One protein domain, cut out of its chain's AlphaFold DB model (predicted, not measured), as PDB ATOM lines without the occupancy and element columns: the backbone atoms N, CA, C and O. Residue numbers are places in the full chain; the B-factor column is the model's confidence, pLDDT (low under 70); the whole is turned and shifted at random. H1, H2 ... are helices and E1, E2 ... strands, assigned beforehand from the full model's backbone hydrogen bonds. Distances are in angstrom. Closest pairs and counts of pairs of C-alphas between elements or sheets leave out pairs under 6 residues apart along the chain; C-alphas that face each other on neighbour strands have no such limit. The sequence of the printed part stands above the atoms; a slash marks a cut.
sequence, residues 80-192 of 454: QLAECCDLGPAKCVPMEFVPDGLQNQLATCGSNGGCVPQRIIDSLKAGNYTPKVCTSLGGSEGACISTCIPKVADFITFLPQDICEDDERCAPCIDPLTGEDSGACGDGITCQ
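What this domain is: This is residues 80 to 192 of the 454 residues of an uncharacterized protein of Myxococcales bacterium (UniProt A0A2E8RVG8). There is little regular structure here: two loop-rich lobes lie side by side, one with sheet E1 E2, H1 and H2, the other with sheet E3 E4 E5 and H3. Residues 173 to 192 lead from the second lobe back to the first. The 113 printed residues, class mixed, hold three named helices and five strands, E1 H1 E2 H2 E3 E4 H3 E5, with only 42 residues in them; both sheets are antiparallel. The whole is compact, radius of gyration of the C-alphas 13.4 A, spanning 40 by 30 by 25 A.

Where its parts are: Find C-alpha 90 at (175.722, 106.446, 148.812), where E1, residues 90 to 94, begins; then come H1, 100 to 103, E2, 113 to 117, and H2, 118 to 126, 12.9 A long. Go on to E3, 133 to 135, E4, 141 to 146, 16.4 A long, H3, 150 to 154, and E5, 168 to 172, ending at (191.074, 91.624, 150.862).

How they stand to each other: Between E1 and E2, see N 91 and O 116, 2.9 A apart. In hairpin E3 and E4 find N 134 and O 142, 2.9 A; beside E4, E5 has O 171 2.9 A from N 143. H3 only grazes that sheet. H2 has 4 of 5 O i to N i+4 pairs within hydrogen-bond range, H3 its one; H1 is too short.

The domain as a whole: The printed part has no cut; the link H3 to E5 is long, and residue 192 is under 70.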
ATOM      1  N   GLN A  80     170.327 116.194 151.902       87.25
ATOM      2  CA  GLN A  80     170.095 116.984 150.684       87.25
ATOM      3  C   GLN A  80     170.978 116.569 149.501       87.25
ATOM      4  O   GLN A  80     170.765 117.049 148.387       87.25
ATOM      5  N   LEU A  81     171.962 115.697 149.721       91.94
ATOM      6  CA  LEU A  81     172.841 115.227 148.657       91.94
ATOM      7  C   LEU A  81     172.115 114.201 147.774       91.94
ATOM      8  O   LEU A  81     171.329 113.381 148.255       91.94
ATOM      9  N   ALA A  82     172.380 114.256 146.467       95.69
ATOM     10  CA  ALA A  82     171.818 113.311 145.509       95.69
ATOM     11  C   ALA A  82     172.388 111.903 145.734       95.69
ATOM     12  O   ALA A  82     173.561 111.752 146.076       95.69
ATOM     13  N   GLU A  83     171.565 110.880 145.520       97.00
ATOM     14  CA  GLU A  83     172.031 109.491 145.466       97.00
ATOM     15  C   GLU A  83     172.854 109.262 144.199       97.00
ATOM     16  O   GLU A  83     172.614 109.898 143.171       97.00
ATOM     17  N   CYS A  84     173.862 108.400 144.296       97.25
ATOM     18  CA  CYS A  84     174.838 108.186 143.224       97.25
ATOM     19  C   CYS A  84     175.188 106.712 142.981       97.25
ATOM     20  O   CYS A  84     176.023 106.433 142.127       97.25
ATOM     21  N   CYS A  85     174.572 105.786 143.718       97.25
ATOM     22  CA  CYS A  85     174.835 104.356 143.634       97.25
ATOM     23  C   CYS A  85     173.525 103.578 143.756       97.25
ATOM     24  O   CYS A  85     172.726 103.862 144.648       97.25
ATOM     25  N   ASP A  86     173.338 102.584 142.889       96.56
ATOM     26  CA  ASP A  86     172.150 101.721 142.887       96.56
ATOM     27  C   ASP A  86     172.349 100.428 143.704       96.56
ATOM     28  O   ASP A  86     171.385  99.714 143.978       96.56
ATOM     29  N   LEU A  87     173.593 100.115 144.094       93.62
ATOM     30  CA  LEU A  87     173.961  98.905 144.848       93.62
ATOM     31  C   LEU A  87     173.875  99.088 146.370       93.62
ATOM     32  O   LEU A  87     173.895  98.111 147.113       93.62
ATOM     33  N   GLY A  88     173.750 100.328 146.841       95.00
ATOM     34  CA  GLY A  88     173.728 100.639 148.261       95.00
ATOM     35  C   GLY A  88     173.556 102.131 148.547       95.00
ATOM     36  O   GLY A  88     173.575 102.962 147.635       95.00
ATOM     37  N   PRO A  89     173.373 102.501 149.822       96.50
ATOM     38  CA  PRO A  89     173.245 103.888 150.236       96.50
ATOM     39  C   PRO A  89     174.569 104.642 150.037       96.50
ATOM     40  O   PRO A  89     175.510 104.504 150.818       96.50
ATOM     41  N   ALA A  90     174.621 105.510 149.029       97.06
ATOM     42  CA  ALA A  90     175.722 106.446 148.812       97.06
ATOM     43  C   ALA A  90     175.203 107.817 148.373       97.06
ATOM     44  O   ALA A  90     174.129 107.933 147.772       97.06
ATOM     45  N   LYS A  91     175.972 108.867 148.672       96.81
ATOM     46  CA  LYS A  91     175.635 110.248 148.321       96.81
ATOM     47  C   LYS A  91     176.749 110.897 147.522       96.81
ATOM     48  O   LYS A  91     177.931 110.658 147.754       96.81
ATOM     49  N   CYS A  92     176.354 111.759 146.595       96.75
ATOM     50  CA  CYS A  92     177.290 112.530 145.806       96.75
ATOM     51  C   CYS A  92     177.850 113.696 146.626       96.75
ATOM     52  O   CYS A  92     177.132 114.659 146.900       96.75
ATOM     53  N   VAL A  93     179.121 113.607 147.016       94.56
ATOM     54  CA  VAL A  93     179.815 114.610 147.831       94.56
ATOM     55  C   VAL A  93     180.802 115.374 146.944       94.56
ATOM     56  O   VAL A  93     181.575 114.731 146.240       94.56
ATOM     57  N   PRO A  94     180.816 116.721 146.938       93.38
ATOM     58  CA  PRO A  94     181.845 117.490 146.232       93.38
ATOM     59  C   PRO A  94     183.263 117.028 146.606       93.38
ATOM     60  O   PRO A  94     183.551 116.877 147.792       93.38
ATOM     61  N   MET A  95     184.140 116.817 145.617       91.25
ATOM     62  CA  MET A  95     185.477 116.234 145.843       91.25
ATOM     63  C   MET A  95     186.335 117.041 146.824       91.25
ATOM     64  O   MET A  95     187.087 116.453 147.585       91.25
ATOM     65  N   GLU A  96     186.149 118.362 146.900       89.56
ATOM     66  CA  GLU A  96     186.816 119.239 147.878       89.56
ATOM     67  C   GLU A  96     186.521 118.895 149.350       89.56
ATOM     68  O   GLU A  96     187.216 119.365 150.250       89.56
ATOM     69  N   PHE A  97     185.491 118.087 149.610       88.75
ATOM     70  CA  PHE A  97     185.166 117.585 150.941       88.75
ATOM     71  C   PHE A  97     185.585 116.130 151.156       88.75
ATOM     72  O   PHE A  97     185.532 115.659 152.290       88.75
ATOM     73  N   VAL A  98     185.984 115.420 150.101       89.31
ATOM     74  CA  VAL A  98     186.417 114.022 150.159       89.31
ATOM     75  C   VAL A  98     187.915 113.983 150.482       89.31
ATOM     76  O   VAL A  98     188.692 114.637 149.792       89.31
ATOM     77  N   PRO A  99     188.360 113.216 151.491       87.19
ATOM     78  CA  PRO A  99     189.785 113.054 151.779       87.19
ATOM     79  C   PRO A  99     190.555 112.506 150.571       87.19
ATOM     80  O   PRO A  99     190.077 111.576 149.923       87.19
ATOM     81  N   ASP A 100     191.743 113.049 150.290       84.62
ATOM     82  CA  ASP A 100     192.511 112.751 149.067       84.62
ATOM     83  C   ASP A 100     192.748 111.246 148.859       84.62
ATOM     84  O   ASP A 100     192.559 110.739 147.755       84.62
ATOM     85  N   GLY A 101     193.045 110.504 149.934       82.19
ATOM     86  CA  GLY A 101     193.237 109.048 149.879       82.19
ATOM     87  C   GLY A 101     192.002 108.256 149.424       82.19
ATOM     88  O   GLY A 101     192.137 107.154 148.899       82.19
ATOM     89  N   LEU A 102     190.798 108.823 149.567       89.69
ATOM     90  CA  LEU A 102     189.552 108.201 149.117       89.69
ATOM     91  C   LEU A 102     189.163 108.633 147.696       89.69
ATOM     92  O   LEU A 102     188.504 107.869 147.000       89.69
ATOM     93  N   GLN A 103     189.567 109.824 147.235       92.19
ATOM     94  CA  GLN A 103     189.100 110.397 145.960       92.19
ATOM     95  C   GLN A 103     189.345 109.470 144.760       92.19
ATOM     96  O   GLN A 103     188.457 109.308 143.924       92.19
ATOM     97  N   ASN A 104     190.504 108.807 144.713       90.25
ATOM     98  CA  ASN A 104     190.882 107.902 143.621       90.25
ATOM     99  C   ASN A 104     190.107 106.576 143.616       90.25
ATOM    100  O   ASN A 104     190.181 105.826 142.646       90.25
ATOM    101  N   GLN A 105     189.377 106.275 144.691       92.50
ATOM    102  CA  GLN A 105     188.611 105.040 144.821       92.50
ATOM    103  C   GLN A 105     187.123 105.232 144.513       92.50
ATOM    104  O   GLN A 105     186.416 104.246 144.358       92.50
ATOM    105  N   LEU A 106     186.611 106.465 144.438       95.38
ATOM    106  CA  LEU A 106     185.173 106.712 144.295       95.38
ATOM    107  C   LEU A 106     184.747 106.873 142.837       95.38
ATOM    108  O   LEU A 106     185.429 107.502 142.030       95.38
ATOM    109  N   ALA A 107     183.536 106.407 142.524       96.69
ATOM    110  CA  ALA A 107     182.877 106.784 141.279       96.69
ATOM    111  C   ALA A 107     182.660 108.304 141.240       96.69
ATOM    112  O   ALA A 107     182.250 108.909 142.235       96.69
ATOM    113  N   THR A 108     182.874 108.921 140.081       96.56
ATOM    114  CA  THR A 108     182.512 110.329 139.891       96.56
ATOM    115  C   THR A 108     180.993 110.484 139.815       96.56
ATOM    116  O   THR A 108     180.282 109.633 139.281       96.56
ATOM    117  N   CYS A 109     180.472 111.579 140.357       96.88
ATOM    118  CA  CYS A 109     179.052 111.900 140.322       96.88
ATOM    119  C   CYS A 109     178.840 113.413 140.182       96.88
ATOM    120  O   CYS A 109     179.633 114.235 140.650       96.88
ATOM    121  N   GLY A 110     177.748 113.806 139.523       94.25
ATOM    122  CA  GLY A 110     177.492 115.215 139.226       94.25
ATOM    123  C   GLY A 110     178.617 115.843 138.395       94.25
ATOM    124  O   GLY A 110     179.192 115.196 137.526       94.25
ATOM    125  N   SER A 111     178.910 117.124 138.632       90.75
ATOM    126  CA  SER A 111     179.924 117.861 137.867       90.75
ATOM    127  C   SER A 111     181.337 117.813 138.452       90.75
ATOM    128  O   SER A 111     182.256 118.089 137.701       90.75
ATOM    129  N   ASN A 112     181.508 117.529 139.754       92.69
ATOM    130  CA  ASN A 112     182.802 117.511 140.471       92.69
ATOM    131  C   ASN A 112     182.707 116.737 141.815       92.69
ATOM    132  O   ASN A 112     183.352 117.098 142.799       92.69
ATOM    133  N   GLY A 113     181.826 115.737 141.912       95.69
ATOM    134  CA  GLY A 113     181.613 114.965 143.139       95.69
ATOM    135  C   GLY A 113     182.194 113.555 143.076       95.69
ATOM    136  O   GLY A 113     182.348 112.990 141.995       95.69
ATOM    137  N   GLY A 114     182.474 112.989 144.248       96.31
ATOM    138  CA  GLY A 114     182.719 111.566 144.466       96.31
ATOM    139  C   GLY A 114     181.502 110.907 145.117       96.31
ATOM    140  O   GLY A 114     180.846 111.497 145.982       96.31
ATOM    141  N   CYS A 115     181.171 109.692 144.689       97.44
ATOM    142  CA  CYS A 115     180.070 108.920 145.247       97.44
ATOM    143  C   CYS A 115     180.501 108.247 146.552       97.44
ATOM    144  O   CYS A 115     181.095 107.174 146.532       97.44
ATOM    145  N   VAL A 116     180.234 108.889 147.691       96.19
ATOM    146  CA  VAL A 116     180.702 108.431 149.004       96.19
ATOM    147  C   VAL A 116     179.632 107.547 149.662       96.19
ATOM    148  O   VAL A 116     178.495 108.004 149.838       96.19
ATOM    149  N   PRO A 117     179.967 106.312 150.080       96.56
ATOM    150  CA  PRO A 117     179.087 105.468 150.884       96.56
ATOM    151  C   PRO A 117     178.560 106.181 152.134       96.56
ATOM    152  O   PRO A 117     179.306 106.848 152.855       96.56
ATOM    153  N   GLN A 118     177.272 106.006 152.436       95.31
ATOM    154  CA  GLN A 118     176.596 106.695 153.540       95.31
ATOM    155  C   GLN A 118     177.263 106.410 154.895       95.31
ATOM    156  O   GLN A 118     177.383 107.318 155.715       95.31
ATOM    157  N   ARG A 119     177.780 105.191 155.108       92.94
ATOM    158  CA  ARG A 119     178.536 104.843 156.324       92.94
ATOM    159  C   ARG A 119     179.815 105.651 156.488       92.94
ATOM    160  O   ARG A 119     180.115 106.060 157.603       92.94
ATOM    161  N   ILE A 120     180.543 105.918 155.403       93.38
ATOM    162  CA  ILE A 120     181.725 106.785 155.458       93.38
ATOM    163  C   ILE A 120     181.282 108.191 155.863       93.38
ATOM    164  O   ILE A 120     181.824 108.745 156.810       93.38
ATOM    165  N   ILE A 121     180.236 108.736 155.234       92.31
ATOM    166  CA  ILE A 121     179.706 110.070 155.568       92.31
ATOM    167  C   ILE A 121     179.317 110.162 157.050       92.31
ATOM    168  O   ILE A 121     179.643 111.141 157.720       92.31
ATOM    169  N   ASP A 122     178.619 109.157 157.575       91.31
ATOM    170  CA  ASP A 122     178.151 109.160 158.961       91.31
ATOM    171  C   ASP A 122     179.289 108.971 159.971       91.31
ATOM    172  O   ASP A 122     179.307 109.644 161.001       91.31
ATOM    173  N   SER A 123     180.281 108.144 159.647       89.56
ATOM    174  CA  SER A 123     181.481 107.952 160.468       89.56
ATOM    175  C   SER A 123     182.402 109.177 160.452       89.56
ATOM    176  O   SER A 123     182.897 109.597 161.497       89.56
ATOM    177  N   LEU A 124     182.547 109.867 159.317       86.06
ATOM    178  CA  LEU A 124     183.321 111.111 159.247       86.06
ATOM    179  C   LEU A 124     182.694 112.251 160.067       86.06
ATOM    180  O   LEU A 124     183.424 113.102 160.576       86.06
ATOM    181  N   LYS A 125     181.370 112.247 160.300       86.12
ATOM    182  CA  LYS A 125     180.737 113.157 161.282       86.12
ATOM    183  C   LYS A 125     181.170 112.855 162.719       86.12
ATOM    184  O   LYS A 125     181.176 113.763 163.548       86.12
ATOM    185  N   ALA A 126     181.519 111.602 163.016       83.94
ATOM    186  CA  ALA A 126     182.068 111.176 164.302       83.94
ATOM    187  C   ALA A 126     183.596 111.373 164.406       83.94
ATOM    188  O   ALA A 126     184.149 111.249 165.497       83.94
ATOM    189  N   GLY A 127     184.262 111.740 163.304       84.44
ATOM    190  CA  GLY A 127     185.679 112.113 163.246       84.44
ATOM    191  C   GLY A 127     186.618 111.030 162.709       84.44
ATOM    192  O   GLY A 127     187.756 111.346 162.362       84.44
ATOM    193  N   ASN A 128     186.166 109.779 162.591       86.88
ATOM    194  CA  ASN A 128     186.946 108.687 162.015       86.88
ATOM    195  C   ASN A 128     186.054 107.658 161.313       86.88
ATOM    196  O   ASN A 128     184.926 107.410 161.725       86.88
ATOM    197  N   TYR A 129     186.572 107.044 160.255       90.69
ATOM    198  CA  TYR A 129     185.982 105.865 159.630       90.69
ATOM    199  C   TYR A 129     187.005 104.736 159.629       90.69
ATOM    200  O   TYR A 129     188.047 104.860 158.994       90.69
ATOM    201  N   THR A 130     186.689 103.637 160.309       93.38
ATOM    202  CA  THR A 130     187.479 102.403 160.277       93.38
ATOM    203  C   THR A 130     186.563 101.279 159.794       93.38
ATOM    204  O   THR A 130     185.560 101.008 160.467       93.38
ATOM    205  N   PRO A 131     186.851 100.655 158.638       95.12
ATOM    206  CA  PRO A 131     186.106  99.498 158.162       95.12
ATOM    207  C   PRO A 131     186.094  98.363 159.189       95.12
ATOM    208  O   PRO A 131     187.020  98.195 159.984       95.12
ATOM    209  N   LYS A 132     185.041  97.548 159.163       96.88
ATOM    210  CA  LYS A 132     184.989  96.326 159.969       96.88
ATOM    211  C   LYS A 132     185.903  95.274 159.332       96.88
ATOM    212  O   LYS A 132     185.770  95.022 158.142       96.88
ATOM    213  N   VAL A 133     186.786  94.659 160.116       96.88
ATOM    214  CA  VAL A 133     187.653  93.559 159.649       96.88
ATOM    215  C   VAL A 133     186.814  92.309 159.387       96.88
ATOM    216  O   VAL A 133     185.913  92.013 160.169       96.88
ATOM    217  N   CYS A 134     187.110  91.579 158.321       97.88
ATOM    218  CA  CYS A 134     186.410  90.371 157.884       97.88
ATOM    219  C   CYS A 134     187.401  89.363 157.273       97.88
ATOM    220  O   CYS A 134     188.586  89.661 157.116       97.88
ATOM    221  N   THR A 135     186.928  88.161 156.946       95.81
ATOM    222  CA  THR A 135     187.705  87.140 156.230       95.81
ATOM    223  C   THR A 135     187.340  87.137 154.746       95.81
ATOM    224  O   THR A 135     186.191  86.876 154.381       95.81
ATOM    225  N   SER A 136     188.320  87.444 153.897       96.06
ATOM    226  CA  SER A 136     188.160  87.617 152.451       96.06
ATOM    227  C   SER A 136     188.466  86.322 151.672       96.06
ATOM    228  O   SER A 136     188.506  85.222 152.232       96.06
ATOM    229  N   LEU A 137     188.643  86.449 150.354       85.00
ATOM    230  CA  LEU A 137     189.061  85.393 149.431       85.00
ATOM    231  C   LEU A 137     190.272  84.617 149.974       85.00
ATOM    232  O   LEU A 137     191.209  85.207 150.514       85.00
ATOM    233  N   GLY A 138     190.238  83.288 149.863       79.25
ATOM    234  CA  GLY A 138     191.332  82.422 150.324       79.25
ATOM    235  C   GLY A 138     191.564  82.419 151.843       79.25
ATOM    236  O   GLY A 138     192.583  81.918 152.301       79.25
ATOM    237  N   GLY A 139     190.652  82.978 152.648       82.94
ATOM    238  CA  GLY A 139     190.842  83.090 154.098       82.94
ATOM    239  C   GLY A 139     191.750  84.249 154.524       82.94
ATOM    240  O   GLY A 139     192.123  84.327 155.696       82.94
ATOM    241  N   SER A 140     192.095  85.144 153.593       87.50
ATOM    242  CA  SER A 140     192.914  86.328 153.857       87.50
ATOM    243  C   SER A 140     192.201  87.346 154.757       87.50
ATOM    244  O   SER A 140     190.972  87.361 154.877       87.50
ATOM    245  N   GLU A 141     192.982  88.209 155.411       95.50
ATOM    246  CA  GLU A 141     192.438  89.365 156.125       95.50
ATOM    247  C   GLU A 141     191.813  90.346 155.122       95.50
ATOM    248  O   GLU A 141     192.350  90.583 154.036       95.50
ATOM    249  N   GLY A 142     190.661  90.908 155.476       97.25
ATOM    250  CA  GLY A 142     189.971  91.892 154.660       97.25
ATOM    251  C   GLY A 142     189.197  92.907 155.482       97.25
ATOM    252  O   GLY A 142     189.129  92.848 156.713       97.25
ATOM    253  N   ALA A 143     188.570  93.836 154.775       97.50
ATOM    254  CA  ALA A 143     187.732  94.876 155.338       97.50
ATOM    255  C   ALA A 143     186.382  94.944 154.622       97.50
ATOM    256  O   ALA A 143     186.278  94.747 153.411       97.50
ATOM    257  N   CYS A 144     185.332  95.249 155.379       97.94
ATOM    258  CA  CYS A 144     184.002  95.482 154.843       97.94
ATOM    259  C   CYS A 144     183.972  96.816 154.107       97.94
ATOM    260  O   CYS A 144     183.965  97.884 154.726       97.94
ATOM    261  N   ILE A 145     183.964  96.739 152.779       97.06
ATOM    262  CA  ILE A 145     183.945  97.893 151.892       97.06
ATOM    263  C   ILE A 145     182.624  97.913 151.126       97.06
ATOM    264  O   ILE A 145     182.108  96.884 150.688       97.06
ATOM    265  N   SER A 146     182.058  99.109 150.973       97.44
ATOM    266  CA  SER A 146     180.792  99.297 150.271       97.44
ATOM    267  C   SER A 146     180.893  98.883 148.806       97.44
ATOM    268  O   SER A 146     181.812  99.279 148.091       97.44
ATOM    269  N   THR A 147     179.864  98.183 148.337       97.19
ATOM    270  CA  THR A 147     179.646  97.835 146.924       97.19
ATOM    271  C   THR A 147     179.463  99.053 146.015       97.19
ATOM    272  O   THR A 147     179.456  98.910 144.800       97.19
ATOM    273  N   CYS A 148     179.347 100.260 146.575       97.56
ATOM    274  CA  CYS A 148     179.336 101.510 145.820       97.56
ATOM    275  C   CYS A 148     180.730 102.020 145.429       97.56
ATOM    276  O   CYS A 148     180.829 102.970 144.652       97.56
ATOM    277  N   ILE A 149     181.801 101.419 145.953       96.06
ATOM    278  CA  ILE A 149     183.164 101.661 145.477       96.06
ATOM    279  C   ILE A 149     183.362 100.844 144.190       96.06
ATOM    280  O   ILE A 149     183.234  99.622 144.260       96.06
ATOM    281  N   PRO A 150     183.682 101.462 143.030       95.00
ATOM    282  CA  PRO A 150     183.812 100.775 141.741       95.00
ATOM    283  C   PRO A 150     184.635  99.491 141.785       95.00
ATOM    284  O   PRO A 150     184.131  98.452 141.376       95.00
ATOM    285  N   LYS A 151     185.831  99.525 142.392       91.88
ATOM    286  CA  LYS A 151     186.677  98.328 142.528       91.88
ATOM    287  C   LYS A 151     185.948  97.174 143.230       91.88
ATOM    288  O   LYS A 151     186.080  96.032 142.829       91.88
ATOM    289  N   VAL A 152     185.136  97.450 144.250       95.50
ATOM    290  CA  VAL A 152     184.361  96.415 144.959       95.50
ATOM    291  C   VAL A 152     183.147  95.967 144.148       95.50
ATOM    292  O   VAL A 152     182.813  94.784 144.154       95.50
ATOM    293  N   ALA A 153     182.493  96.894 143.445       94.94
ATOM    294  CA  ALA A 153     181.376  96.592 142.556       94.94
ATOM    295  C   ALA A 153     181.793  95.623 141.438       94.94
ATOM    296  O   ALA A 153     181.076  94.660 141.166       94.94
ATOM    297  N   ASP A 154     182.974  95.846 140.855       91.38
ATOM    298  CA  ASP A 154     183.542  95.026 139.780       91.38
ATOM    299  C   ASP A 154     183.822  93.582 140.239       91.38
ATOM    300  O   ASP A 154     183.733  92.649 139.440       91.38
ATOM    301  N   PHE A 155     184.062  93.376 141.541       93.00
ATOM    302  CA  PHE A 155     184.333  92.064 142.140       93.00
ATOM    303  C   PHE A 155     183.216  91.541 143.061       93.00
ATOM    304  O   PHE A 155     183.425  90.577 143.800       93.00
ATOM    305  N   ILE A 156     182.007  92.116 143.016       93.19
ATOM    306  CA  ILE A 156     180.919  91.820 143.972       93.19
ATOM    307  C   ILE A 156     180.502  90.341 144.024       93.19
ATOM    308  O   ILE A 156     179.992  89.878 145.048       93.19
ATOM    309  N   THR A 157     180.679  89.611 142.919       89.88
ATOM    310  CA  THR A 157     180.358  88.180 142.799       89.88
ATOM    311  C   THR A 157     181.444  87.268 143.357       89.88
ATOM    312  O   THR A 157     181.158  86.102 143.606       89.88
ATOM    313  N   PHE A 158     182.662  87.779 143.543       87.94
ATOM    314  CA  PHE A 158     183.816  87.014 144.023       87.94
ATOM    315  C   PHE A 158     184.093  87.302 145.489       87.94
ATOM    316  O   PHE A 158     184.340  86.385 146.265       87.94
ATOM    317  N   LEU A 159     184.005  88.568 145.888       94.81
ATOM    318  CA  LEU A 159     184.244  88.952 147.268       94.81
ATOM    319  C   LEU A 159     183.167  88.338 148.178       94.81
ATOM    320  O   LEU A 159     181.970  88.505 147.911       94.81
ATOM    321  N   PRO A 160     183.545  87.632 149.258       94.94
ATOM    322  CA  PRO A 160     182.571  87.095 150.192       94.94
ATOM    323  C   PRO A 160     181.903  88.233 150.966       94.94
ATOM    324  O   PRO A 160     182.455  89.319 151.144       94.94
ATOM    325  N   GLN A 161     180.693  87.984 151.460       96.75
ATOM    326  CA  GLN A 161     180.043  88.921 152.376       96.75
ATOM    327  C   GLN A 161     180.618  88.812 153.802       96.75
ATOM    328  O   GLN A 161     180.783  89.824 154.469       96.75
ATOM    329  N   ASP A 162     180.946  87.598 154.261       96.19
ATOM    330  CA  ASP A 162     181.390  87.295 155.634       96.19
ATOM    331  C   ASP A 162     180.544  88.007 156.715       96.19
ATOM    332  O   ASP A 162     179.333  87.786 156.796       96.19
ATOM    333  N   ILE A 163     181.151  88.861 157.548       97.19
ATOM    334  CA  ILE A 163     180.468  89.618 158.602       97.19
ATOM    335  C   ILE A 163     180.042  91.024 158.158       97.19
ATOM    336  O   ILE A 163     179.643  91.827 159.017       97.19
ATOM    337  N   CYS A 164     180.196  91.338 156.874       97.62
ATOM    338  CA  CYS A 164     179.824  92.609 156.273       97.62
ATOM    339  C   CYS A 164     178.318  92.684 156.022       97.62
ATOM    340  O   CYS A 164     177.602  91.684 156.048       97.62
ATOM    341  N   GLU A 165     177.824  93.898 155.829       97.06
ATOM    342  CA  GLU A 165     176.398  94.153 155.630       97.06
ATOM    343  C   GLU A 165     175.972  93.824 154.188       97.06
ATOM    344  O   GLU A 165     176.795  93.473 153.343       97.06
ATOM    345  N   ASP A 166     174.674  93.893 153.886       96.25
ATOM    346  CA  ASP A 166     174.127  93.524 152.564       96.25
ATOM    347  C   ASP A 166     174.700  94.355 151.403       96.25
ATOM    348  O   ASP A 166     174.905  93.833 150.300       96.25
ATOM    349  N   ASP A 167     175.015  95.622 151.668       96.62
ATOM    350  CA  ASP A 167     175.594  96.586 150.732       96.62
ATOM    351  C   ASP A 167     177.132  96.634 150.760       96.62
ATOM    352  O   ASP A 167     177.736  97.500 150.118       96.62
ATOM    353  N   GLU A 168     177.780  95.706 151.464       98.06
ATOM    354  CA  GLU A 168     179.232  95.619 151.611       98.06
ATOM    355  C   GLU A 168     179.757  94.252 151.159       98.06
ATOM    356  O   GLU A 168     179.040  93.247 151.104       98.06
ATOM    357  N   ARG A 169     181.041  94.206 150.816       97.88
ATOM    358  CA  ARG A 169     181.787  92.969 150.600       97.88
ATOM    359  C   ARG A 169     183.096  93.020 151.356       97.88
ATOM    360  O   ARG A 169     183.649  94.098 151.573       97.88
ATOM    361  N   CYS A 170     183.578  91.850 151.743       98.06
ATOM    362  CA  CYS A 170     184.887  91.714 152.340       98.06
ATOM    363  C   CYS A 170     185.946  91.834 151.242       98.06
ATOM    364  O   CYS A 170     186.194  90.875 150.517       98.06
ATOM    365  N   ALA A 171     186.519  93.026 151.080       96.81
ATOM    366  CA  ALA A 171     187.635  93.257 150.171       96.81
ATOM    367  C   ALA A 171     188.941  92.845 150.877       96.81
ATOM    368  O   ALA A 171     189.120  93.213 152.041       96.81
ATOM    369  N   PRO A 172     189.826  92.059 150.236       95.69
ATOM    370  CA  PRO A 172     191.074  91.624 150.862       95.69
ATOM    371  C   PRO A 172     191.986  92.827 151.110       95.69
ATOM    372  O   PRO A 172     191.954  93.772 150.334       95.69
ATOM    373  N   CYS A 173     192.791  92.805 152.177       95.00
ATOM    374  CA  CYS A 173     193.732  93.895 152.456       95.00
ATOM    375  C   CYS A 173     194.783  94.027 151.351       95.00
ATOM    376  O   CYS A 173     195.093  95.135 150.928       95.00
ATOM    377  N   ILE A 174     195.264  92.890 150.857       90.19
ATOM    378  CA  ILE A 174     196.216  92.776 149.758       90.19
ATOM    379  C   ILE A 174     195.466  92.286 148.520       90.19
ATOM    380  O   ILE A 174     194.695  91.331 148.614       90.19
ATOM    381  N   ASP A 175     195.661  92.940 147.379       85.88
ATOM    382  CA  ASP A 175     195.097  92.495 146.108       85.88
ATOM    383  C   ASP A 175     195.703  91.123 145.744       85.88
ATOM    384  O   ASP A 175     196.921  91.016 145.593       85.88
ATOM    385  N   PRO A 176     194.896  90.052 145.616       76.81
ATOM    386  CA  PRO A 176     195.412  88.711 145.356       76.81
ATOM    387  C   PRO A 176     196.021  88.555 143.956       76.81
ATOM    388  O   PRO A 176     196.660  87.539 143.701       76.81
ATOM    389  N   LEU A 177     195.809  89.516 143.051       73.12
ATOM    390  CA  LEU A 177     196.384  89.503 141.707       73.12
ATOM    391  C   LEU A 177     197.749  90.175 141.654       73.12
ATOM    392  O   LEU A 177     198.630  89.708 140.943       73.12
ATOM    393  N   THR A 178     197.904  91.301 142.353       80.38
ATOM    394  CA  THR A 178     199.119  92.122 142.256       80.38
ATOM    395  C   THR A 178     200.039  91.970 143.459       80.38
ATOM    396  O   THR A 178     201.215  92.302 143.365       80.38
ATOM    397  N   GLY A 179     199.528  91.480 144.591       79.56
ATOM    398  CA  GLY A 179     200.250  91.469 145.862       79.56
ATOM    399  C   GLY A 179     200.341  92.843 146.539       79.56
ATOM    400  O   GLY A 179     200.891  92.929 147.633       79.56
ATOM    401  N   GLU A 180     199.775  93.897 145.940       85.94
ATOM    402  CA  GLU A 180     199.829  95.266 146.465       85.94
ATOM    403  C   GLU A 180     198.738  95.531 147.520       85.94
ATOM    404  O   GLU A 180     197.696  94.872 147.554       85.94
ATOM    405  N   ASP A 181     198.933  96.551 148.362       89.12
ATOM    406  CA  ASP A 181     197.885  97.036 149.269       89.12
ATOM    407  C   ASP A 181     196.672  97.547 148.469       89.12
ATOM    408  O   ASP A 181     196.751  98.489 147.676       89.12
ATOM    409  N   SER A 182     195.514  96.931 148.701       91.06
ATOM    410  CA  SER A 182     194.251  97.299 148.051       91.06
ATOM    411  C   SER A 182     193.679  98.637 148.544       91.06
ATOM    412  O   SER A 182     192.771  99.199 147.922       91.06
ATOM    413  N   GLY A 183     194.153  99.119 149.697       90.25
ATOM    414  CA  GLY A 183     193.600 100.228 150.465       90.25
ATOM    415  C   GLY A 183     192.388  99.857 151.329       90.25
ATOM    416  O   GLY A 183     191.842 100.734 152.001       90.25
ATOM    417  N   ALA A 184     191.945  98.593 151.339       93.62
ATOM    418  CA  ALA A 184     190.761  98.170 152.089       93.62
ATOM    419  C   ALA A 184     190.981  98.215 153.613       93.62
ATOM    420  O   ALA A 184     190.081  98.613 154.354       93.62
ATOM    421  N   CYS A 185     192.178  97.845 154.080       93.00
ATOM    422  CA  CYS A 185     192.489  97.664 155.504       93.00
ATOM    423  C   CYS A 185     193.396  98.742 156.105       93.00
ATOM    424  O   CYS A 185     193.900  98.549 157.211       93.00
ATOM    425  N   GLY A 186     193.613  99.859 155.404       85.50
ATOM    426  CA  GLY A 186     194.430 100.961 155.924       85.50
ATOM    427  C   GLY A 186     193.914 101.504 157.264       85.50
ATOM    428  O   GLY A 186     192.807 101.173 157.696       85.50
ATOM    429  N   ASP A 187     194.682 102.403 157.896       82.12
ATOM    430  CA  ASP A 187     194.461 102.976 159.249       82.12
ATOM    431  C   ASP A 187     193.126 103.735 159.462       82.12
ATOM    432  O   ASP A 187     192.894 104.399 160.479       82.12
ATOM    433  N   GLY A 188     192.206 103.627 158.513       81.25
ATOM    434  CA  GLY A 188     190.958 104.345 158.466       81.25
ATOM    435  C   GLY A 188     191.139 105.748 157.910       81.25
ATOM    436  O   GLY A 188     192.234 106.280 157.735       81.25
ATOM    437  N   ILE A 189     190.011 106.376 157.619       83.25
ATOM    438  CA  ILE A 189     189.974 107.742 157.125       83.25
ATOM    439  C   ILE A 189     189.742 108.637 158.335       83.25
ATOM    440  O   ILE A 189     188.664 108.617 158.939       83.25
ATOM    441  N   THR A 190     190.758 109.413 158.709       79.88
ATOM    442  CA  THR A 190     190.633 110.430 159.755       79.88
ATOM    443  C   THR A 190     190.530 111.807 159.119       79.88
ATOM    444  O   THR A 190     191.311 112.182 158.247       79.88
ATOM    445  N   CYS A 191     189.548 112.591 159.552       70.94
ATOM    446  CA  CYS A 191     189.497 113.996 159.185       70.94
ATOM    447  C   CYS A 191     190.323 114.787 160.198       70.94
ATOM    448  O   CYS A 191     189.786 115.281 161.190       70.94
ATOM    449  N   GLN A 192     191.633 114.910 159.978       63.25
ATOM    450  CA  GLN A 192     192.386 115.930 160.699       63.25
ATOM    451  C   GLN A 192     192.097 117.310 160.092       63.25
ATOM    452  O   GLN A 192     192.109 117.456 158.866       63.25
TER     453      GLN A 192